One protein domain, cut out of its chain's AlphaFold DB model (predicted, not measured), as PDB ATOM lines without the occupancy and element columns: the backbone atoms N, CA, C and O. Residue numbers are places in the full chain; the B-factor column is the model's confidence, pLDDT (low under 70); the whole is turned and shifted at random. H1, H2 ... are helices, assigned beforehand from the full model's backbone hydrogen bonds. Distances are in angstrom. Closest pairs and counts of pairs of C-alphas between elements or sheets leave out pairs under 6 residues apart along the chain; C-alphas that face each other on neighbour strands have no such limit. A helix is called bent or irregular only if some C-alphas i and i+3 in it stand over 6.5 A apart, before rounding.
ATOM      1  N   ARG A  19      59.654  -3.132  -5.882       87.75
ATOM      2  CA  ARG A  19      59.437  -4.386  -6.605       87.75
ATOM      3  C   ARG A  19      58.113  -5.043  -6.223       87.75
ATOM      4  O   ARG A  19      57.352  -5.423  -7.107       87.75
ATOM      5  N   ASP A  20      57.792  -5.129  -4.934       84.56
ATOM      6  CA  ASP A  20      56.516  -5.702  -4.484       84.56
ATOM      7  C   ASP A  20      55.319  -4.883  -4.990       84.56
ATOM      8  O   ASP A  20      54.275  -5.437  -5.343       84.56
ATOM      9  N   VAL A  21      55.462  -3.553  -5.053       87.50
ATOM     10  CA  VAL A  21      54.439  -2.664  -5.620       87.50
ATOM     11  C   VAL A  21      54.281  -2.905  -7.123       87.50
ATOM     12  O   VAL A  21      53.147  -3.033  -7.589       87.50
ATOM     13  N   ALA A  22      55.381  -3.021  -7.870       84.62
ATOM     14  CA  ALA A  22      55.357  -3.317  -9.301       84.62
ATOM     15  C   ALA A  22      54.681  -4.667  -9.587       84.62
ATOM     16  O   ALA A  22      53.770  -4.731 -10.414       84.62
ATOM     17  N   ILE A  23      55.028  -5.714  -8.829       82.62
ATOM     18  CA  ILE A  23      54.397  -7.040  -8.927       82.62
ATOM     19  C   ILE A  23      52.890  -6.934  -8.676       82.62
ATOM     20  O   ILE A  23      52.094  -7.418  -9.479       82.62
ATOM     21  N   ARG A  24      52.465  -6.242  -7.610       83.94
ATOM     22  CA  ARG A  24      51.033  -6.057  -7.315       83.94
ATOM     23  C   ARG A  24      50.297  -5.326  -8.432       83.94
ATOM     24  O   ARG A  24      49.168  -5.696  -8.747       83.94
ATOM     25  N   GLN A  25      50.913  -4.315  -9.038       86.12
ATOM     26  CA  GLN A  25      50.322  -3.592 -10.164       86.12
ATOM     27  C   GLN A  25      50.208  -4.475 -11.415       86.12
ATOM     28  O   GLN A  25      49.170  -4.445 -12.080       86.12
ATOM     29  N   SER A  26      51.226  -5.281 -11.718       82.69
ATOM     30  CA  SER A  26      51.202  -6.239 -12.832       82.69
ATOM     31  C   SER A  26      50.132  -7.315 -12.620       82.69
ATOM     32  O   SER A  26      49.299  -7.544 -13.500       82.69
ATOM     33  N   CYS A  27      50.050  -7.894 -11.418       82.62
ATOM     34  CA  CYS A  27      48.991  -8.834 -11.051       82.62
ATOM     35  C   CYS A  27      47.597  -8.194 -11.124       82.62
ATOM     36  O   CYS A  27      46.663  -8.836 -11.597       82.62
ATOM     37  N   ALA A  28      47.444  -6.933 -10.705       85.38
ATOM     38  CA  ALA A  28      46.172  -6.215 -10.787       85.38
ATOM     39  C   ALA A  28      45.710  -6.017 -12.238       85.38
ATOM     40  O   ALA A  28      44.529  -6.198 -12.528       85.38
ATOM     41  N   ARG A  29      46.631  -5.713 -13.168       86.69
ATOM     42  CA  ARG A  29      46.314  -5.620 -14.604       86.69
ATOM     43  C   ARG A  29      45.865  -6.961 -15.176       86.69
ATOM     44  O   ARG A  29      44.859  -7.003 -15.885       86.69
ATOM     45  N   LEU A  30      46.571  -8.042 -14.840       87.94
ATOM     46  CA  LEU A  30      46.187  -9.390 -15.257       87.94
ATOM     47  C   LEU A  30      44.808  -9.764 -14.695       87.94
ATOM     48  O   LEU A  30      43.931 -10.161 -15.455       87.94
ATOM     49  N   LEU A  31      44.565  -9.547 -13.400       87.19
ATOM     50  CA  LEU A  31      43.263  -9.794 -12.768       87.19
ATOM     51  C   LEU A  31      42.138  -8.980 -13.412       87.19
ATOM     52  O   LEU A  31      41.055  -9.509 -13.642       87.19
ATOM     53  N   GLN A  32      42.387  -7.717 -13.752       90.31
ATOM     54  CA  GLN A  32      41.404  -6.887 -14.440       90.31
ATOM     55  C   GLN A  32      41.082  -7.429 -15.840       90.31
ATOM     56  O   GLN A  32      39.920  -7.410 -16.251       90.31
ATOM     57  N   ALA A  33      42.085  -7.930 -16.569       89.88
ATOM     58  CA  ALA A  33      41.864  -8.599 -17.848       89.88
ATOM     59  C   ALA A  33      41.008  -9.863 -17.666       89.88
ATOM     60  O   ALA A  33      40.030 -10.047 -18.385       89.88
ATOM     61  N   LEU A  34      41.310 -10.680 -16.653       90.00
ATOM     62  CA  LEU A  34      40.557 -11.897 -16.332       90.00
ATOM     63  C   LEU A  34      39.106 -11.617 -15.933       90.00
ATOM     64  O   LEU A  34      38.201 -12.300 -16.399       90.00
ATOM     65  N   GLN A  35      38.859 -10.586 -15.127       90.56
ATOM     66  CA  GLN A  35      37.503 -10.194 -14.733       90.56
ATOM     67  C   GLN A  35      36.666  -9.728 -15.930       90.56
ATOM     68  O   GLN A  35      35.486 -10.057 -16.028       90.56
ATOM     69  N   ARG A  36      37.276  -8.992 -16.870       89.44
ATOM     70  CA  ARG A  36      36.615  -8.605 -18.127       89.44
ATOM     71  C   ARG A  36      36.278  -9.814 -18.988       89.44
ATOM     72  O   ARG A  36      35.211  -9.861 -19.590       89.44
ATOM     73  N   ILE A  37      37.185 -10.783 -19.012       87.75
ATOM     74  CA  ILE A  37      37.022 -12.046 -19.721       87.75
ATOM     75  C   ILE A  37      35.883 -12.871 -19.103       87.75
ATOM     76  O   ILE A  37      35.069 -13.401 -19.845       87.75
ATOM     77  N   GLU A  38      35.778 -12.955 -17.777       86.12
ATOM     78  CA  GLU A  38      34.736 -13.726 -17.084       86.12
ATOM     79  C   GLU A  38      33.338 -13.093 -17.211       86.12
ATOM     80  O   GLU A  38      32.351 -13.799 -17.413       86.12
ATOM     81  N   GLY A  39      33.244 -11.762 -17.119       80.06
ATOM     82  CA  GLY A  39      31.968 -11.040 -17.169       80.06
ATOM     83  C   GLY A  39      31.429 -10.763 -18.576       80.06
ATOM     84  O   GLY A  39      30.280 -10.345 -18.714       80.06
ATOM     85  N   GLY A  40      32.241 -10.955 -19.619       72.00
ATOM     86  CA  GLY A  40      31.905 -10.587 -20.991       72.00
ATOM     87  C   GLY A  40      31.496 -11.775 -21.858       72.00
ATOM     88  O   GLY A  40      32.250 -12.727 -22.039       72.00
ATOM     89  N   SER A  41      30.340 -11.676 -22.519       66.38
ATOM     90  CA  SER A  41      30.099 -12.458 -23.732       66.38
ATOM     91  C   SER A  41      31.003 -11.898 -24.833       66.38
ATOM     92  O   SER A  41      30.730 -10.824 -25.371       66.38
ATOM     93  N   TYR A  42      32.061 -12.619 -25.226       69.19
ATOM     94  CA  TYR A  42      32.995 -12.231 -26.311       69.19
ATOM     95  C   TYR A  42      32.339 -12.040 -27.697       69.19
ATOM     96  O   TYR A  42      33.018 -11.952 -28.726       69.19
ATOM     97  N   LYS A  43      31.009 -12.087 -27.762       69.25
ATOM     98  CA  LYS A  43      30.205 -11.921 -28.966       69.25
ATOM     99  C   LYS A  43      29.705 -10.489 -29.161       69.25
ATOM    100  O   LYS A  43      29.362 -10.168 -30.288       69.25
ATOM    101  N   GLU A  44      29.653  -9.648 -28.125       68.75
ATOM    102  CA  GLU A  44      28.842  -8.423 -28.214       68.75
ATOM    103  C   GLU A  44      29.573  -7.181 -28.737       68.75
ATOM    104  O   GLU A  44      28.930  -6.364 -29.395       68.75
ATOM    105  N   LYS A  45      30.891  -7.025 -28.532       79.38
ATOM    106  CA  LYS A  45      31.644  -5.861 -29.050       79.38
ATOM    107  C   LYS A  45      33.077  -6.221 -29.440       79.38
ATOM    108  O   LYS A  45      33.837  -6.743 -28.627       79.38
ATOM    109  N   ALA A  46      33.449  -5.923 -30.687       79.94
ATOM    110  CA  ALA A  46      34.803  -6.154 -31.200       79.94
ATOM    111  C   ALA A  46      35.863  -5.325 -30.446       79.94
ATOM    112  O   ALA A  46      36.950  -5.826 -30.167       79.94
ATOM    113  N   ASP A  47      35.523  -4.098 -30.046       84.50
ATOM    114  CA  ASP A  47      36.459  -3.189 -29.369       84.50
ATOM    115  C   ASP A  47      36.820  -3.659 -27.947       84.50
ATOM    116  O   ASP A  47      37.975  -3.567 -27.512       84.50
ATOM    117  N   ASP A  48      35.850  -4.240 -27.233       86.12
ATOM    118  CA  ASP A  48      36.061  -4.788 -25.887       86.12
ATOM    119  C   ASP A  48      36.937  -6.048 -25.931       86.12
ATOM    120  O   ASP A  48      37.747  -6.289 -25.028       86.12
ATOM    121  N   PHE A  49      36.815  -6.831 -27.008       90.12
ATOM    122  CA  PHE A  49      37.625  -8.022 -27.245       90.12
ATOM    123  C   PHE A  49      39.103  -7.665 -27.424       90.12
ATOM    124  O   PHE A  49      39.968  -8.232 -26.755       90.12
ATOM    125  N   ASP A  50      39.389  -6.688 -28.283       92.62
ATOM    126  CA  ASP A  50      40.751  -6.246 -28.576       92.62
ATOM    127  C   ASP A  50      41.427  -5.630 -27.354       92.62
ATOM    128  O   ASP A  50      42.568  -5.976 -27.038       92.62
ATOM    129  N   THR A  51      40.691  -4.807 -26.608       93.00
ATOM    130  CA  THR A  51      41.173  -4.216 -25.356       93.00
ATOM    131  C   THR A  51      41.499  -5.296 -24.322       93.00
ATOM    132  O   THR A  51      42.572  -5.269 -23.711       93.00
ATOM    133  N   SER A  52      40.611  -6.279 -24.148       92.81
ATOM    134  CA  SER A  52      40.814  -7.384 -23.203       92.81
ATOM    135  C   SER A  52      42.005  -8.254 -23.600       92.81
ATOM    136  O   SER A  52      42.815  -8.611 -22.744       92.81
ATOM    137  N   PHE A  53      42.175  -8.526 -24.897       95.19
ATOM    138  CA  PHE A  53      43.326  -9.263 -25.411       95.19
ATOM    139  C   PHE A  53      44.641  -8.518 -25.170       95.19
ATOM    140  O   PHE A  53      45.572  -9.095 -24.615       95.19
ATOM    141  N   THR A  54      44.721  -7.231 -25.520       95.50
ATOM    142  CA  THR A  54      45.936  -6.434 -25.298       95.50
ATOM    143  C   THR A  54      46.300  -6.357 -23.817       95.50
ATOM    144  O   THR A  54      47.477  -6.466 -23.468       95.50
ATOM    145  N   MET A  55      45.308  -6.218 -22.932       93.69
ATOM    146  CA  MET A  55      45.547  -6.234 -21.490       93.69
ATOM    147  C   MET A  55      46.022  -7.591 -20.982       93.69
ATOM    148  O   MET A  55      46.948  -7.630 -20.174       93.69
ATOM    149  N   LEU A  56      45.428  -8.686 -21.464       94.56
ATOM    150  CA  LEU A  56      45.826 -10.035 -21.083       94.56
ATOM    151  C   LEU A  56      47.267 -10.324 -21.514       94.56
ATOM    152  O   LEU A  56      48.074 -10.721 -20.679       94.56
ATOM    153  N   VAL A  57      47.615 -10.060 -22.778       95.31
ATOM    154  CA  VAL A  57      48.973 -10.279 -23.309       95.31
ATOM    155  C   VAL A  57      49.998  -9.457 -22.531       95.31
ATOM    156  O   VAL A  57      51.020  -9.990 -22.100       95.31
ATOM    157  N   LYS A  58      49.712  -8.169 -22.299       94.44
ATOM    158  CA  LYS A  58      50.595  -7.293 -21.522       94.44
ATOM    159  C   LYS A  58      50.761  -7.797 -20.086       94.44
ATOM    160  O   LYS A  58      51.888  -7.884 -19.612       94.44
ATOM    161  N   GLY A  59      49.664  -8.174 -19.427       91.81
ATOM    162  CA  GLY A  59      49.689  -8.716 -18.069       91.81
ATOM    163  C   GLY A  59      50.465 -10.031 -17.965       91.81
ATOM    164  O   GLY A  59      51.253 -10.193 -17.040       91.81
ATOM    165  N   CYS A  60      50.308 -10.940 -18.933       92.62
ATOM    166  CA  CYS A  60      51.048 -12.205 -18.969       92.62
ATOM    167  C   CYS A  60      52.547 -11.975 -19.163       92.62
ATOM    168  O   CYS A  60      53.350 -12.606 -18.485       92.62
ATOM    169  N   ARG A  61      52.928 -11.046 -20.047       92.81
ATOM    170  CA  ARG A  61      54.332 -10.703 -20.280       92.81
ATOM    171  C   ARG A  61      54.985 -10.095 -19.041       92.81
ATOM    172  O   ARG A  61      56.040 -10.561 -18.631       92.81
ATOM    173  N   GLU A  62      54.348  -9.100 -18.429       91.44
ATOM    174  CA  GLU A  62      54.862  -8.463 -17.209       91.44
ATOM    175  C   GLU A  62      54.958  -9.468 -16.050       91.44
ATOM    176  O   GLU A  62      55.939  -9.480 -15.313       91.44
ATOM    177  N   ALA A  63      53.966 -10.350 -15.904       88.19
ATOM    178  CA  ALA A  63      53.985 -11.381 -14.870       88.19
ATOM    179  C   ALA A  63      55.044 -12.469 -15.134       88.19
ATOM    180  O   ALA A  63      55.610 -13.004 -14.180       88.19
ATOM    181  N   ALA A  64      55.336 -12.780 -16.401       89.75
ATOM    182  CA  ALA A  64      56.404 -13.701 -16.785       89.75
ATOM    183  C   ALA A  64      57.800 -13.113 -16.539       89.75
ATOM    184  O   ALA A  64      58.654 -13.811 -16.002       89.75
ATOM    185  N   GLU A  65      58.019 -11.839 -16.883       90.62
ATOM    186  CA  GLU A  65      59.292 -11.137 -16.649       90.62
ATOM    187  C   GLU A  65      59.639 -11.083 -15.147       90.62
ATOM    188  O   GLU A  65      60.797 -11.253 -14.771       90.62
ATOM    189  N   GLU A  66      58.632 -10.942 -14.278       88.31
ATOM    190  CA  GLU A  66      58.804 -10.945 -12.817       88.31
ATOM    191  C   GLU A  66      58.818 -12.351 -12.183       88.31
ATOM    192  O   GLU A  66      59.102 -12.486 -10.989       88.31
ATOM    193  N   GLY A  67      58.502 -13.402 -12.950       84.06
ATOM    194  CA  GLY A  67      58.404 -14.784 -12.462       84.06
ATOM    195  C   GLY A  67      57.212 -15.046 -11.530       84.06
ATOM    196  O   GLY A  67      57.263 -15.965 -10.718       84.06
ATOM    197  N   PHE A  68      56.147 -14.239 -11.613       79.81
ATOM    198  CA  PHE A  68      55.050 -14.206 -10.630       79.81
ATOM    199  C   PHE A  68      53.670 -14.595 -11.186       79.81
ATOM    200  O   PHE A  68      52.633 -14.246 -10.619       79.81
ATOM    201  N   LEU A  69      53.630 -15.365 -12.276       82.12
ATOM    202  CA  LEU A  69      52.384 -15.926 -12.822       82.12
ATOM    203  C   LEU A  69      51.681 -16.912 -11.870       82.12
ATOM    204  O   LEU A  69      50.495 -17.191 -12.041       82.12
ATOM    205  N   GLU A  70      52.389 -17.415 -10.856       69.38
ATOM    206  CA  GLU A  70      51.896 -18.424  -9.912       69.38
ATOM    207  C   GLU A  70      51.101 -17.862  -8.730       69.38
ATOM    208  O   GLU A  70      50.760 -18.622  -7.821       69.38
ATOM    209  N   ALA A  71      50.798 -16.557  -8.708       55.44
ATOM    210  CA  ALA A  71      50.123 -15.945  -7.568       55.44
ATOM    211  C   ALA A  71      48.880 -16.772  -7.138       55.44
ATOM    212  O   ALA A  71      48.024 -17.076  -7.973       55.44
ATOM    213  N   PRO A  72      48.750 -17.135  -5.845       52.84
ATOM    214  CA  PRO A  72      47.795 -18.135  -5.336       52.84
ATOM    215  C   PRO A  72      46.323 -17.675  -5.312       52.84
ATOM    216  O   PRO A  72      45.520 -18.168  -4.526       52.84
ATOM    217  N   ILE A  73      45.960 -16.690  -6.131       54.53
ATOM    218  CA  ILE A  73      44.717 -15.914  -6.000       54.53
ATOM    219  C   ILE A  73      43.779 -16.144  -7.194       54.53
ATOM    220  O   ILE A  73      42.643 -15.675  -7.197       54.53
ATOM    221  N   TYR A  74      44.216 -16.874  -8.218       64.44
ATOM    222  CA  TYR A  74      43.371 -17.105  -9.381       64.44
ATOM    223  C   TYR A  74      42.353 -18.206  -9.090       64.44
ATOM    224  O   TYR A  74      42.699 -19.346  -8.787       64.44
ATOM    225  N   ASN A  75      41.074 -17.857  -9.206       84.62
ATOM    226  CA  ASN A  75      40.013 -18.848  -9.264       84.62
ATOM    227  C   ASN A  75      40.233 -19.698 -10.525       84.62
ATOM    228  O   ASN A  75      40.395 -19.141 -11.612       84.62
ATOM    229  N   ASN A  76      40.204 -21.029 -10.405       89.88
ATOM    230  CA  ASN A  76      40.332 -21.938 -11.553       89.88
ATOM    231  C   ASN A  76      39.377 -21.556 -12.695       89.88
ATOM    232  O   ASN A  76      39.751 -21.649 -13.858       89.88
ATOM    233  N   ILE A  77      38.187 -21.040 -12.370       91.56
ATOM    234  CA  ILE A  77      37.203 -20.560 -13.351       91.56
ATOM    235  C   ILE A  77      37.772 -19.436 -14.235       91.56
ATOM    236  O   ILE A  77      37.531 -19.423 -15.440       91.56
ATOM    237  N   GLN A  78      38.560 -18.519 -13.675       91.56
ATOM    238  CA  GLN A  78      39.162 -17.408 -14.420       91.56
ATOM    239  C   GLN A  78      40.294 -17.877 -15.331       91.56
ATOM    240  O   GLN A  78      40.405 -17.406 -16.461       91.56
ATOM    241  N   ILE A  79      41.103 -18.828 -14.857       93.56
ATOM    242  CA  ILE A  79      42.155 -19.453 -15.666       93.56
ATOM    243  C   ILE A  79      41.523 -20.205 -16.846       93.56
ATOM    244  O   ILE A  79      41.955 -20.048 -17.987       93.56
ATOM    245  N   GLU A  80      40.458 -20.974 -16.595       94.44
ATOM    246  CA  GLU A  80      39.685 -21.643 -17.647       94.44
ATOM    247  C   GLU A  80      39.119 -20.638 -18.655       94.44
ATOM    248  O   GLU A  80      39.292 -20.813 -19.861       94.44
ATOM    249  N   ALA A  81      38.476 -19.567 -18.179       93.50
ATOM    250  CA  ALA A  81      37.901 -18.536 -19.039       93.50
ATOM    251  C   ALA A  81      38.967 -17.863 -19.917       93.50
ATOM    252  O   ALA A  81      38.739 -17.645 -21.106       93.50
ATOM    253  N   ALA A  82      40.156 -17.600 -19.369       94.94
ATOM    254  CA  ALA A  82      41.274 -17.057 -20.128       94.94
ATOM    255  C   ALA A  82      41.764 -18.014 -21.219       94.94
ATOM    256  O   ALA A  82      41.952 -17.580 -22.354       94.94
ATOM    257  N   TRP A  83      41.911 -19.309 -20.926       96.88
ATOM    258  CA  TRP A  83      42.257 -20.298 -21.953       96.88
ATOM    259  C   TRP A  83      41.222 -20.339 -23.080       96.88
ATOM    260  O   TRP A  83      41.581 -20.250 -24.255       96.88
ATOM    261  N   LEU A  84      39.934 -20.399 -22.732       95.69
ATOM    262  CA  LEU A  84      38.839 -20.389 -23.706       95.69
ATOM    263  C   LEU A  84      38.848 -19.115 -24.562       95.69
ATOM    264  O   LEU A  84      38.652 -19.177 -25.777       95.69
ATOM    265  N   PHE A  85      39.130 -17.968 -23.946       95.62
ATOM    266  CA  PHE A  85      39.283 -16.701 -24.647       95.62
ATOM    267  C   PHE A  85      40.448 -16.729 -25.640       95.62
ATOM    268  O   PHE A  85      40.264 -16.366 -26.800       95.62
ATOM    269  N   LEU A  86      41.624 -17.216 -25.237       96.62
ATOM    270  CA  LEU A  86      42.795 -17.323 -26.113       96.62
ATOM    271  C   LEU A  86      42.545 -18.255 -27.310       96.62
ATOM    272  O   LEU A  86      42.959 -17.947 -28.431       96.62
ATOM    273  N   PHE A  87      41.815 -19.354 -27.107       97.06
ATOM    274  CA  PHE A  87      41.410 -20.256 -28.190       97.06
ATOM    275  C   PHE A  87      40.489 -19.553 -29.190       97.06
ATOM    276  O   PHE A  87      40.665 -19.675 -30.405       97.06
ATOM    277  N   GLU A  88      39.552 -18.748 -28.692       95.62
ATOM    278  CA  GLU A  88      38.664 -17.959 -29.540       95.62
ATOM    279  C   GLU A  88      39.416 -16.846 -30.290       95.62
ATOM    280  O   GLU A  88      39.159 -16.627 -31.479       95.62
ATOM    281  N   VAL A  89      40.404 -16.198 -29.655       95.25
ATOM    282  CA  VAL A  89      41.317 -15.254 -30.327       95.25
ATOM    283  C   VAL A  89      42.046 -15.954 -31.470       95.25
ATOM    284  O   VAL A  89      42.054 -15.430 -32.586       95.25
ATOM    285  N   ARG A  90      42.611 -17.149 -31.233       96.62
ATOM    286  CA  ARG A  90      43.325 -17.912 -32.270       96.62
ATOM    287  C   ARG A  90      42.435 -18.226 -33.463       96.62
ATOM    288  O   ARG A  90      42.910 -18.191 -34.599       96.62
ATOM    289  N   ARG A  91      41.168 -18.551 -33.194       95.38
ATOM    290  CA  ARG A  91      40.171 -18.921 -34.201       95.38
ATOM    291  C   ARG A  91      39.748 -17.732 -35.061       95.38
ATOM    292  O   ARG A  91      39.566 -17.894 -36.263       95.38
ATOM    293  N   ARG A  92      39.592 -16.546 -34.462       94.00
ATOM    294  CA  ARG A  92      39.099 -15.340 -35.151       94.00
ATOM    295  C   ARG A  92      40.202 -14.479 -35.771       94.00
ATOM    296  O   ARG A  92      39.968 -13.844 -36.794       94.00
ATOM    297  N   HIS A  93      41.389 -14.432 -35.167       94.81
ATOM    298  CA  HIS A  93      42.405 -13.424 -35.483       94.81
ATOM    299  C   HIS A  93      43.756 -14.044 -35.843       94.81
ATOM    300  O   HIS A  93      44.708 -14.015 -35.062       94.81
ATOM    301  N   VAL A  94      43.881 -14.509 -37.087       95.56
ATOM    302  CA  VAL A  94      45.144 -15.055 -37.625       95.56
ATOM    303  C   VAL A  94      46.297 -14.040 -37.535       95.56
ATOM    304  O   VAL A  94      47.439 -14.410 -37.278       95.56
ATOM    305  N   ASN A  95      46.001 -12.740 -37.638       97.00
ATOM    306  CA  ASN A  95      47.004 -11.668 -37.564       97.00
ATOM    307  C   ASN A  95      47.621 -11.491 -36.165       97.00
ATOM    308  O   ASN A  95      48.711 -10.937 -36.042       97.00
ATOM    309  N   LYS A  96      46.952 -11.965 -35.104       96.62
ATOM    310  CA  LYS A  96      47.416 -11.839 -33.710       96.62
ATOM    311  C   LYS A  96      48.246 -13.035 -33.244       96.62
ATOM    312  O   LYS A  96      48.601 -13.110 -32.070       96.62
ATOM    313  N   ARG A  97      48.600 -13.937 -34.168       96.88
ATOM    314  CA  ARG A  97      49.330 -15.182 -33.906       96.88
ATOM    315  C   ARG A  97      50.546 -14.975 -33.001       96.88
ATOM    316  O   ARG A  97      50.571 -15.529 -31.920       96.88
ATOM    317  N   LYS A  98      51.498 -14.110 -33.366       97.38
ATOM    318  CA  LYS A  98      52.744 -13.927 -32.588       97.38
ATOM    319  C   LYS A  98      52.508 -13.519 -31.126       97.38
ATOM    320  O   LYS A  98      53.080 -14.119 -30.227       97.38
ATOM    321  N   GLN A  99      51.634 -12.536 -30.898       97.19
ATOM    322  CA  GLN A  99      51.297 -12.064 -29.546       97.19
ATOM    323  C   GLN A  99      50.616 -13.160 -28.725       97.19
ATOM    324  O   GLN A  99      50.869 -13.308 -27.532       97.19
ATOM    325  N   LEU A 100      49.762 -13.947 -29.380       97.19
ATOM    326  CA  LEU A 100      49.117 -15.094 -28.771       97.19
ATOM    327  C   LEU A 100      50.135 -16.186 -28.405       97.19
ATOM    328  O   LEU A 100      50.064 -16.692 -27.295       97.19
ATOM    329  N   GLN A 101      51.091 -16.512 -29.280       97.38
ATOM    330  CA  GLN A 101      52.132 -17.511 -29.001       97.38
ATOM    331  C   GLN A 101      52.997 -17.109 -27.800       97.38
ATOM    332  O   GLN A 101      53.236 -17.920 -26.911       97.38
ATOM    333  N   GLU A 102      53.421 -15.843 -27.728       96.44
ATOM    334  CA  GLU A 102      54.159 -15.314 -26.572       96.44
ATOM    335  C   GLU A 102      53.343 -15.424 -25.277       96.44
ATOM    336  O   GLU A 102      53.858 -15.873 -24.253       96.44
ATOM    337  N   CYS A 103      52.056 -15.067 -25.333       96.44
ATOM    338  CA  CYS A 103      51.143 -15.184 -24.201       96.44
ATOM    339  C   CYS A 103      50.965 -16.645 -23.766       96.44
ATOM    340  O   CYS A 103      51.104 -16.950 -22.588       96.44
ATOM    341  N   ILE A 104      50.697 -17.559 -24.700       97.44
ATOM    342  CA  ILE A 104      50.504 -18.987 -24.418       97.44
ATOM    343  C   ILE A 104      51.771 -19.600 -23.828       97.44
ATOM    344  O   ILE A 104      51.674 -20.351 -22.863       97.44
ATOM    345  N   ARG A 105      52.951 -19.238 -24.339       97.44
ATOM    346  CA  ARG A 105      54.234 -19.710 -23.806       97.44
ATOM    347  C   ARG A 105      54.478 -19.238 -22.379       97.44
ATOM    348  O   ARG A 105      54.899 -20.028 -21.539       97.44
ATOM    349  N   ALA A 106      54.176 -17.971 -22.093       95.31
ATOM    350  CA  ALA A 106      54.246 -17.435 -20.737       95.31
ATOM    351  C   ALA A 106      53.305 -18.193 -19.785       95.31
ATOM    352  O   ALA A 106      53.716 -18.587 -18.697       95.31
ATOM    353  N   LEU A 107      52.064 -18.443 -20.211       95.31
ATOM    354  CA  LEU A 107      51.082 -19.172 -19.409       95.31
ATOM    355  C   LEU A 107      51.457 -20.650 -19.224       95.31
ATOM    356  O   LEU A 107      51.388 -21.149 -18.108       95.31
ATOM    357  N   GLY A 108      51.902 -21.341 -20.274       95.94
ATOM    358  CA  GLY A 108      52.315 -22.750 -20.215       95.94
ATOM    359  C   GLY A 108      53.520 -22.992 -19.301       95.94
ATOM    360  O   GLY A 108      53.609 -24.028 -18.643       95.94
ATOM    361  N   ALA A 109      54.409 -22.003 -19.164       95.19
ATOM    362  CA  ALA A 109      55.515 -22.065 -18.211       95.19
ATOM    363  C   ALA A 109      55.060 -22.016 -16.737       95.19
ATOM    364  O   ALA A 109      55.825 -22.399 -15.853       95.19
ATOM    365  N   SER A 110      53.836 -21.557 -16.450       93.38
ATOM    366  CA  SER A 110      53.299 -21.495 -15.091       93.38
ATOM    367  C   SER A 110      52.572 -22.784 -14.708       93.38
ATOM    368  O   SER A 110      51.678 -23.248 -15.421       93.38
ATOM    369  N   TYR A 111      52.893 -23.327 -13.529       92.88
ATOM    370  CA  TYR A 111      52.313 -24.581 -13.046       92.88
ATOM    371  C   TYR A 111      50.778 -24.545 -12.975       92.88
ATOM    372  O   TYR A 111      50.117 -25.428 -13.518       92.88
ATOM    373  N   ASN A 112      50.193 -23.508 -12.367       92.25
ATOM    374  CA  ASN A 112      48.737 -23.410 -12.178       92.25
ATOM    375  C   ASN A 112      47.978 -23.330 -13.513       92.25
ATOM    376  O   ASN A 112      46.919 -23.938 -13.679       92.25
ATOM    377  N   TRP A 113      48.533 -22.599 -14.477       94.75
ATOM    378  CA  TRP A 113      47.946 -22.419 -15.803       94.75
ATOM    379  C   TRP A 113      48.007 -23.693 -16.634       94.75
ATOM    380  O   TRP A 113      47.004 -24.069 -17.247       94.75
ATOM    381  N   SER A 114      49.145 -24.386 -16.586       95.50
ATOM    382  CA  SER A 114      49.288 -25.719 -17.158       95.50
ATOM    383  C   SER A 114      48.316 -26.694 -16.503       95.50
ATOM    384  O   SER A 114      47.544 -27.343 -17.201       95.50
ATOM    385  N   MET A 115      48.222 -26.733 -15.173       95.00
ATOM    386  CA  MET A 115      47.269 -27.606 -14.478       95.00
ATOM    387  C   MET A 115      45.815 -27.369 -14.898       95.00
ATOM    388  O   MET A 115      45.066 -28.336 -15.026       95.00
ATOM    389  N   ALA A 116      45.403 -26.128 -15.168       95.19
ATOM    390  CA  ALA A 116      44.075 -25.854 -15.718       95.19
ATOM    391  C   ALA A 116      43.921 -26.364 -17.164       95.19
ATOM    392  O   ALA A 116      42.886 -26.943 -17.494       95.19
ATOM    393  N   LEU A 117      44.952 -26.208 -18.002       96.81
ATOM    394  CA  LEU A 117      44.987 -26.734 -19.371       96.81
ATOM    395  C   LEU A 117      44.865 -28.270 -19.397       96.81
ATOM    396  O   LEU A 117      44.088 -28.814 -20.180       96.81
ATOM    397  N   PHE A 118      45.581 -28.967 -18.505       96.25
ATOM    398  CA  PHE A 118      45.529 -30.426 -18.376       96.25
ATOM    399  C   PHE A 118      44.265 -30.915 -17.656       96.25
ATOM    400  O   PHE A 118      43.709 -31.943 -18.030       96.25
ATOM    401  N   GLY A 119      43.811 -30.223 -16.613       95.75
ATOM    402  CA  GLY A 119      42.765 -30.710 -15.710       95.75
ATOM    403  C   GLY A 119      41.341 -30.340 -16.120       95.75
ATOM    404  O   GLY A 119      40.395 -31.055 -15.777       95.75
ATOM    405  N   SER A 120      41.154 -29.241 -16.853       97.06
ATOM    406  CA  SER A 120      39.815 -28.755 -17.179       97.06
ATOM    407  C   SER A 120      39.236 -29.442 -18.410       97.06
ATOM    408  O   SER A 120      39.681 -29.232 -19.539       97.06
ATOM    409  N   ARG A 121      38.149 -30.201 -18.215       96.69
ATOM    410  CA  ARG A 121      37.397 -30.811 -19.326       96.69
ATOM    411  C   ARG A 121      36.893 -29.770 -20.322       96.69
ATOM    412  O   ARG A 121      36.976 -30.004 -21.518       96.69
ATOM    413  N   LYS A 122      36.441 -28.606 -19.841       96.56
ATOM    414  CA  LYS A 122      35.947 -27.522 -20.704       96.56
ATOM    415  C   LYS A 122      37.038 -27.008 -21.637       96.56
ATOM    416  O   LYS A 122      36.792 -26.832 -22.827       96.56
ATOM    417  N   VAL A 123      38.237 -26.789 -21.096       97.38
ATOM    418  CA  VAL A 123      39.393 -26.342 -21.879       97.38
ATOM    419  C   VAL A 123      39.792 -27.424 -22.882       97.38
ATOM    420  O   VAL A 123      39.958 -27.120 -24.058       97.38
ATOM    421  N   GLN A 124      39.854 -28.691 -22.465       97.56
ATOM    422  CA  GLN A 124      40.152 -29.799 -23.378       97.56
ATOM    423  C   GLN A 124      39.118 -29.943 -24.503       97.56
ATOM    424  O   GLN A 124      39.502 -30.148 -25.650       97.56
ATOM    425  N   ASP A 125      37.823 -29.830 -24.211       96.69
ATOM    426  CA  ASP A 125      36.759 -29.933 -25.215       96.69
ATOM    427  C   ASP A 125      36.838 -28.789 -26.231       96.69
ATOM    428  O   ASP A 125      36.761 -29.020 -27.439       96.69
ATOM    429  N   ALA A 126      37.081 -27.563 -25.762       97.06
ATOM    430  CA  ALA A 126      37.316 -26.421 -26.638       97.06
ATOM    431  C   ALA A 126      38.576 -26.609 -27.497       97.06
ATOM    432  O   ALA A 126      38.563 -26.314 -28.691       97.06
ATOM    433  N   LEU A 127      39.642 -27.162 -26.918       97.50
ATOM    434  CA  LEU A 127      40.878 -27.475 -27.626       97.50
ATOM    435  C   LEU A 127      40.674 -28.588 -28.671       97.50
ATOM    436  O   LEU A 127      41.223 -28.493 -29.766       97.50
ATOM    437  N   ARG A 128      39.843 -29.608 -28.395       96.94
ATOM    438  CA  ARG A 128      39.438 -30.635 -29.382       96.94
ATOM    439  C   ARG A 128      38.667 -30.033 -30.552       96.94
ATOM    440  O   ARG A 128      38.841 -30.502 -31.672       96.94
ATOM    441  N   ALA A 129      37.848 -29.015 -30.289       96.31
ATOM    442  CA  ALA A 129      37.044 -28.328 -31.295       96.31
ATOM    443  C   ALA A 129      37.856 -27.380 -32.203       96.31
ATOM    444  O   ALA A 129      37.344 -26.943 -33.235       96.31
ATOM    445  N   LEU A 130      39.104 -27.049 -31.849       96.81
ATOM    446  CA  LEU A 130      39.979 -26.250 -32.708       96.81
ATOM    447  C   LEU A 130      40.482 -27.054 -33.925       96.81
ATOM    448  O   LEU A 130      40.691 -28.266 -33.818       96.81
ATOM    449  N   PRO A 131      40.750 -26.388 -35.071       96.50
ATOM    450  CA  PRO A 131      41.427 -27.016 -36.205       96.50
ATOM    451  C   PRO A 131      42.755 -27.655 -35.785       96.50
ATOM    452  O   PRO A 131      43.470 -27.089 -34.954       96.50
ATOM    453  N   GLY A 132      43.102 -28.795 -36.394       96.06
ATOM    454  CA  GLY A 132      44.292 -29.583 -36.043       96.06
ATOM    455  C   GLY A 132      45.571 -28.748 -35.955       96.06
ATOM    456  O   GLY A 132      46.247 -28.794 -34.930       96.06
ATOM    457  N   ASP A 133      45.831 -27.905 -36.957       96.62
ATOM    458  CA  ASP A 133      47.020 -27.043 -37.002       96.62
ATOM    459  C   ASP A 133      47.068 -26.040 -35.844       96.62
ATOM    460  O   ASP A 133      48.111 -25.832 -35.232       96.62
ATOM    461  N   SER A 134      45.923 -25.433 -35.509       97.12
ATOM    462  CA  SER A 134      45.839 -24.457 -34.412       97.12
ATOM    463  C   SER A 134      45.987 -25.132 -33.052       97.12
ATOM    464  O   SER A 134      46.602 -24.567 -32.154       97.12
ATOM    465  N   ARG A 135      45.442 -26.343 -32.901       97.44
ATOM    466  CA  ARG A 135      45.588 -27.147 -31.685       97.44
ATOM    467  C   ARG A 135      47.044 -27.545 -31.451       97.44
ATOM    468  O   ARG A 135      47.528 -27.372 -30.339       97.44
ATOM    469  N   THR A 136      47.727 -28.060 -32.475       97.62
ATOM    470  CA  THR A 136      49.144 -28.449 -32.376       97.62
ATOM    471  C   THR A 136      50.018 -27.244 -32.046       97.62
ATOM    472  O   THR A 136      50.808 -27.325 -31.118       97.62
ATOM    473  N   GLU A 137      49.811 -26.111 -32.723       97.50
ATOM    474  CA  GLU A 137      50.537 -24.864 -32.451       97.50
ATOM    475  C   GLU A 137      50.376 -24.407 -30.992       97.50
ATOM    476  O   GLU A 137      51.361 -24.138 -30.313       97.50
ATOM    477  N   ILE A 138      49.138 -24.357 -30.486       97.94
ATOM    478  CA  ILE A 138      48.858 -23.952 -29.100       97.94
ATOM    479  C   ILE A 138      49.536 -24.895 -28.099       97.94
ATOM    480  O   ILE A 138      50.090 -24.430 -27.107       97.94
ATOM    481  N   LEU A 139      49.474 -26.208 -28.335       98.12
ATOM    482  CA  LEU A 139      50.074 -27.202 -27.444       98.12
ATOM    483  C   LEU A 139      51.602 -27.170 -27.480       98.12
ATOM    484  O   LEU A 139      52.228 -27.350 -26.439       98.12
ATOM    485  N   GLU A 140      52.193 -26.918 -28.645       98.12
ATOM    486  CA  GLU A 140      53.634 -26.736 -28.800       98.12
ATOM    487  C   GLU A 140      54.100 -25.486 -28.046       98.12
ATOM    488  O   GLU A 140      55.008 -25.571 -27.219       98.12
ATOM    489  N   ASP A 141      53.426 -24.350 -28.244       98.19
ATOM    490  CA  ASP A 141      53.760 -23.099 -27.559       98.19
ATOM    491  C   ASP A 141      53.552 -23.183 -26.042       98.19
ATOM    492  O   ASP A 141      54.325 -22.591 -25.289       98.19
ATOM    493  N   ALA A 142      52.550 -23.938 -25.580       97.81
ATOM    494  CA  ALA A 142      52.309 -24.182 -24.158       97.81
ATOM    495  C   ALA A 142      53.269 -25.217 -23.541       97.81
ATOM    496  O   ALA A 142      53.228 -25.419 -22.329       97.81
ATOM    497  N   GLY A 143      54.098 -25.903 -24.341       97.69
ATOM    498  CA  GLY A 143      54.947 -26.999 -23.865       97.69
ATOM    499  C   GLY A 143      54.156 -28.228 -23.397       97.69
ATOM    500  O   GLY A 143      54.616 -28.970 -22.536       97.69
ATOM    501  N   ALA A 144      52.957 -28.443 -23.945       97.62
ATOM    502  CA  ALA A 144      51.987 -29.442 -23.498       97.62
ATOM    503  C   ALA A 144      51.680 -30.497 -24.577       97.62
ATOM    504  O   ALA A 144      50.554 -30.984 -24.689       97.62
ATOM    505  N   MET A 145      52.676 -30.867 -25.386       97.75
ATOM    506  CA  MET A 145      52.504 -31.806 -26.504       97.75
ATOM    507  C   MET A 145      51.979 -33.187 -26.086       97.75
ATOM    508  O   MET A 145      51.272 -33.823 -26.865       97.75
ATOM    509  N   ASP A 146      52.210 -33.610 -24.843       96.62
ATOM    510  CA  ASP A 146      51.673 -34.861 -24.288       96.62
ATOM    511  C   ASP A 146      50.132 -34.902 -24.257       96.62
ATOM    512  O   ASP A 146      49.526 -35.979 -24.281       96.62
ATOM    513  N   LEU A 147      49.466 -33.736 -24.243       95.88
ATOM    514  CA  LEU A 147      48.008 -33.663 -24.373       95.88
ATOM    515  C   LEU A 147      47.536 -34.063 -25.762       95.88
ATOM    516  O   LEU A 147      46.416 -34.551 -25.891       95.88
ATOM    517  N   LEU A 148      48.347 -33.888 -26.807       96.19
ATOM    518  CA  LEU A 148      47.906 -34.144 -28.174       96.19
ATOM    519  C   LEU A 148      47.453 -35.600 -28.342       96.19
ATOM    520  O   LEU A 148      46.396 -35.843 -28.922       96.19
ATOM    521  N   SER A 149      48.177 -36.554 -27.751       94.62
ATOM    522  CA  SER A 149      47.809 -37.975 -27.739       94.62
ATOM    523  C   SER A 149      46.512 -38.258 -26.971       94.62
ATOM    524  O   SER A 149      45.777 -39.172 -27.327       94.62
ATOM    525  N   GLN A 150      46.204 -37.469 -25.939       94.94
ATOM    526  CA  GLN A 150      44.984 -37.615 -25.130       94.94
ATOM    527  C   GLN A 150      43.756 -36.969 -25.786       94.94
ATOM    528  O   GLN A 150      42.617 -37.347 -25.508       94.94
ATOM    529  N   LEU A 151      43.974 -35.953 -26.624       93.25
ATOM    530  CA  LEU A 151      42.912 -35.239 -27.331       93.25
ATOM    531  C   LEU A 151      42.516 -35.920 -28.637       93.25
ATOM    532  O   LEU A 151      41.439 -35.623 -29.160       93.25
ATOM    533  N   GLN A 152      43.356 -36.811 -29.168       90.19
ATOM    534  CA  GLN A 152      42.974 -37.631 -30.308       90.19
ATOM    535  C   GLN A 152      41.741 -38.467 -29.939       90.19
ATOM    536  O   GLN A 152      41.700 -39.053 -28.851       90.19
TER     537      GLN A 152
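AT A GLANCE: This is residues 19 to 152 of the 422 residues of the protein "DDX47 protein" of Symbiodinium natans (UniProt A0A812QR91). Helices packed in tiers: the helical hairpin H3 and H4 forms the core, the longer hairpin H1 and H2 packs across one side of it, and shorter helices H5, H6 and H7 cover the other side, with H8 at the far end. The 134 printed residues hold eight named helices, H1 to H8 in order, and no named strand: all helix. The whole is compact, with a radius of gyration of the C-alphas of 13.9 A, spanning 44 by 32 by 25 A.

HOW THE PARTS SIT: H1, residues 19 to 39, and H2, residues 46 to 65, touch as a hairpin, closest at the C-alphas of Leu 30 and Gly 59, 4.5 A. H3, residues 76 to 92, touches H1 at its residues 34 to 38 alone, closest C-alphas Leu 34 and Gln 78, 6.0 A. H4, residues 94 to 108, makes a hairpin with H3 at a shallow tilt of 26 degrees. Val 57 of H2 and Cys 103 of H4 are their closest C-alphas, 5.4 A. H5, residues 111 to 119, is about perpendicular to H3, at 75 degrees. H6, residues 121 to 129, touches H3 the same way at a shallow tilt of 8 degrees, closest C-alphas Leu 84 and Val 123, 6.3 A. H7, residues 132 to 141, touches H4, closest C-alphas Arg 105 and Asp 141, 5.1 A. H8, residues 146 to 151, only just touches H7, with 3 pairs of C-alphas within 8 A. H1 and H8 are apart. Every O i to N i+4 pair is within hydrogen-bond range in H1, H2, H3, H5, H6 and H7; H4 has 9 of 11, H8 1 of 2.

IN THESE COORDINATES: H1 begins at C-alpha 19 (59.437, -4.386, -6.605) and is 30.2 A long; H2 measures 28.9 A, H3 24.5 A and H4 20.3 A. H4 is irregular, C-alphas 95 and 98 being 7.9 A apart. H8 ends at C-alpha 151 (42.912, -35.239, -27.331).

THE WHOLE: The C-alphas farthest apart, Val 21 and Gln 152, are 44.3 A apart. The printed part has no cut and no long link. Residues 41 to 44 and 70 to 74 have pLDDT under 70.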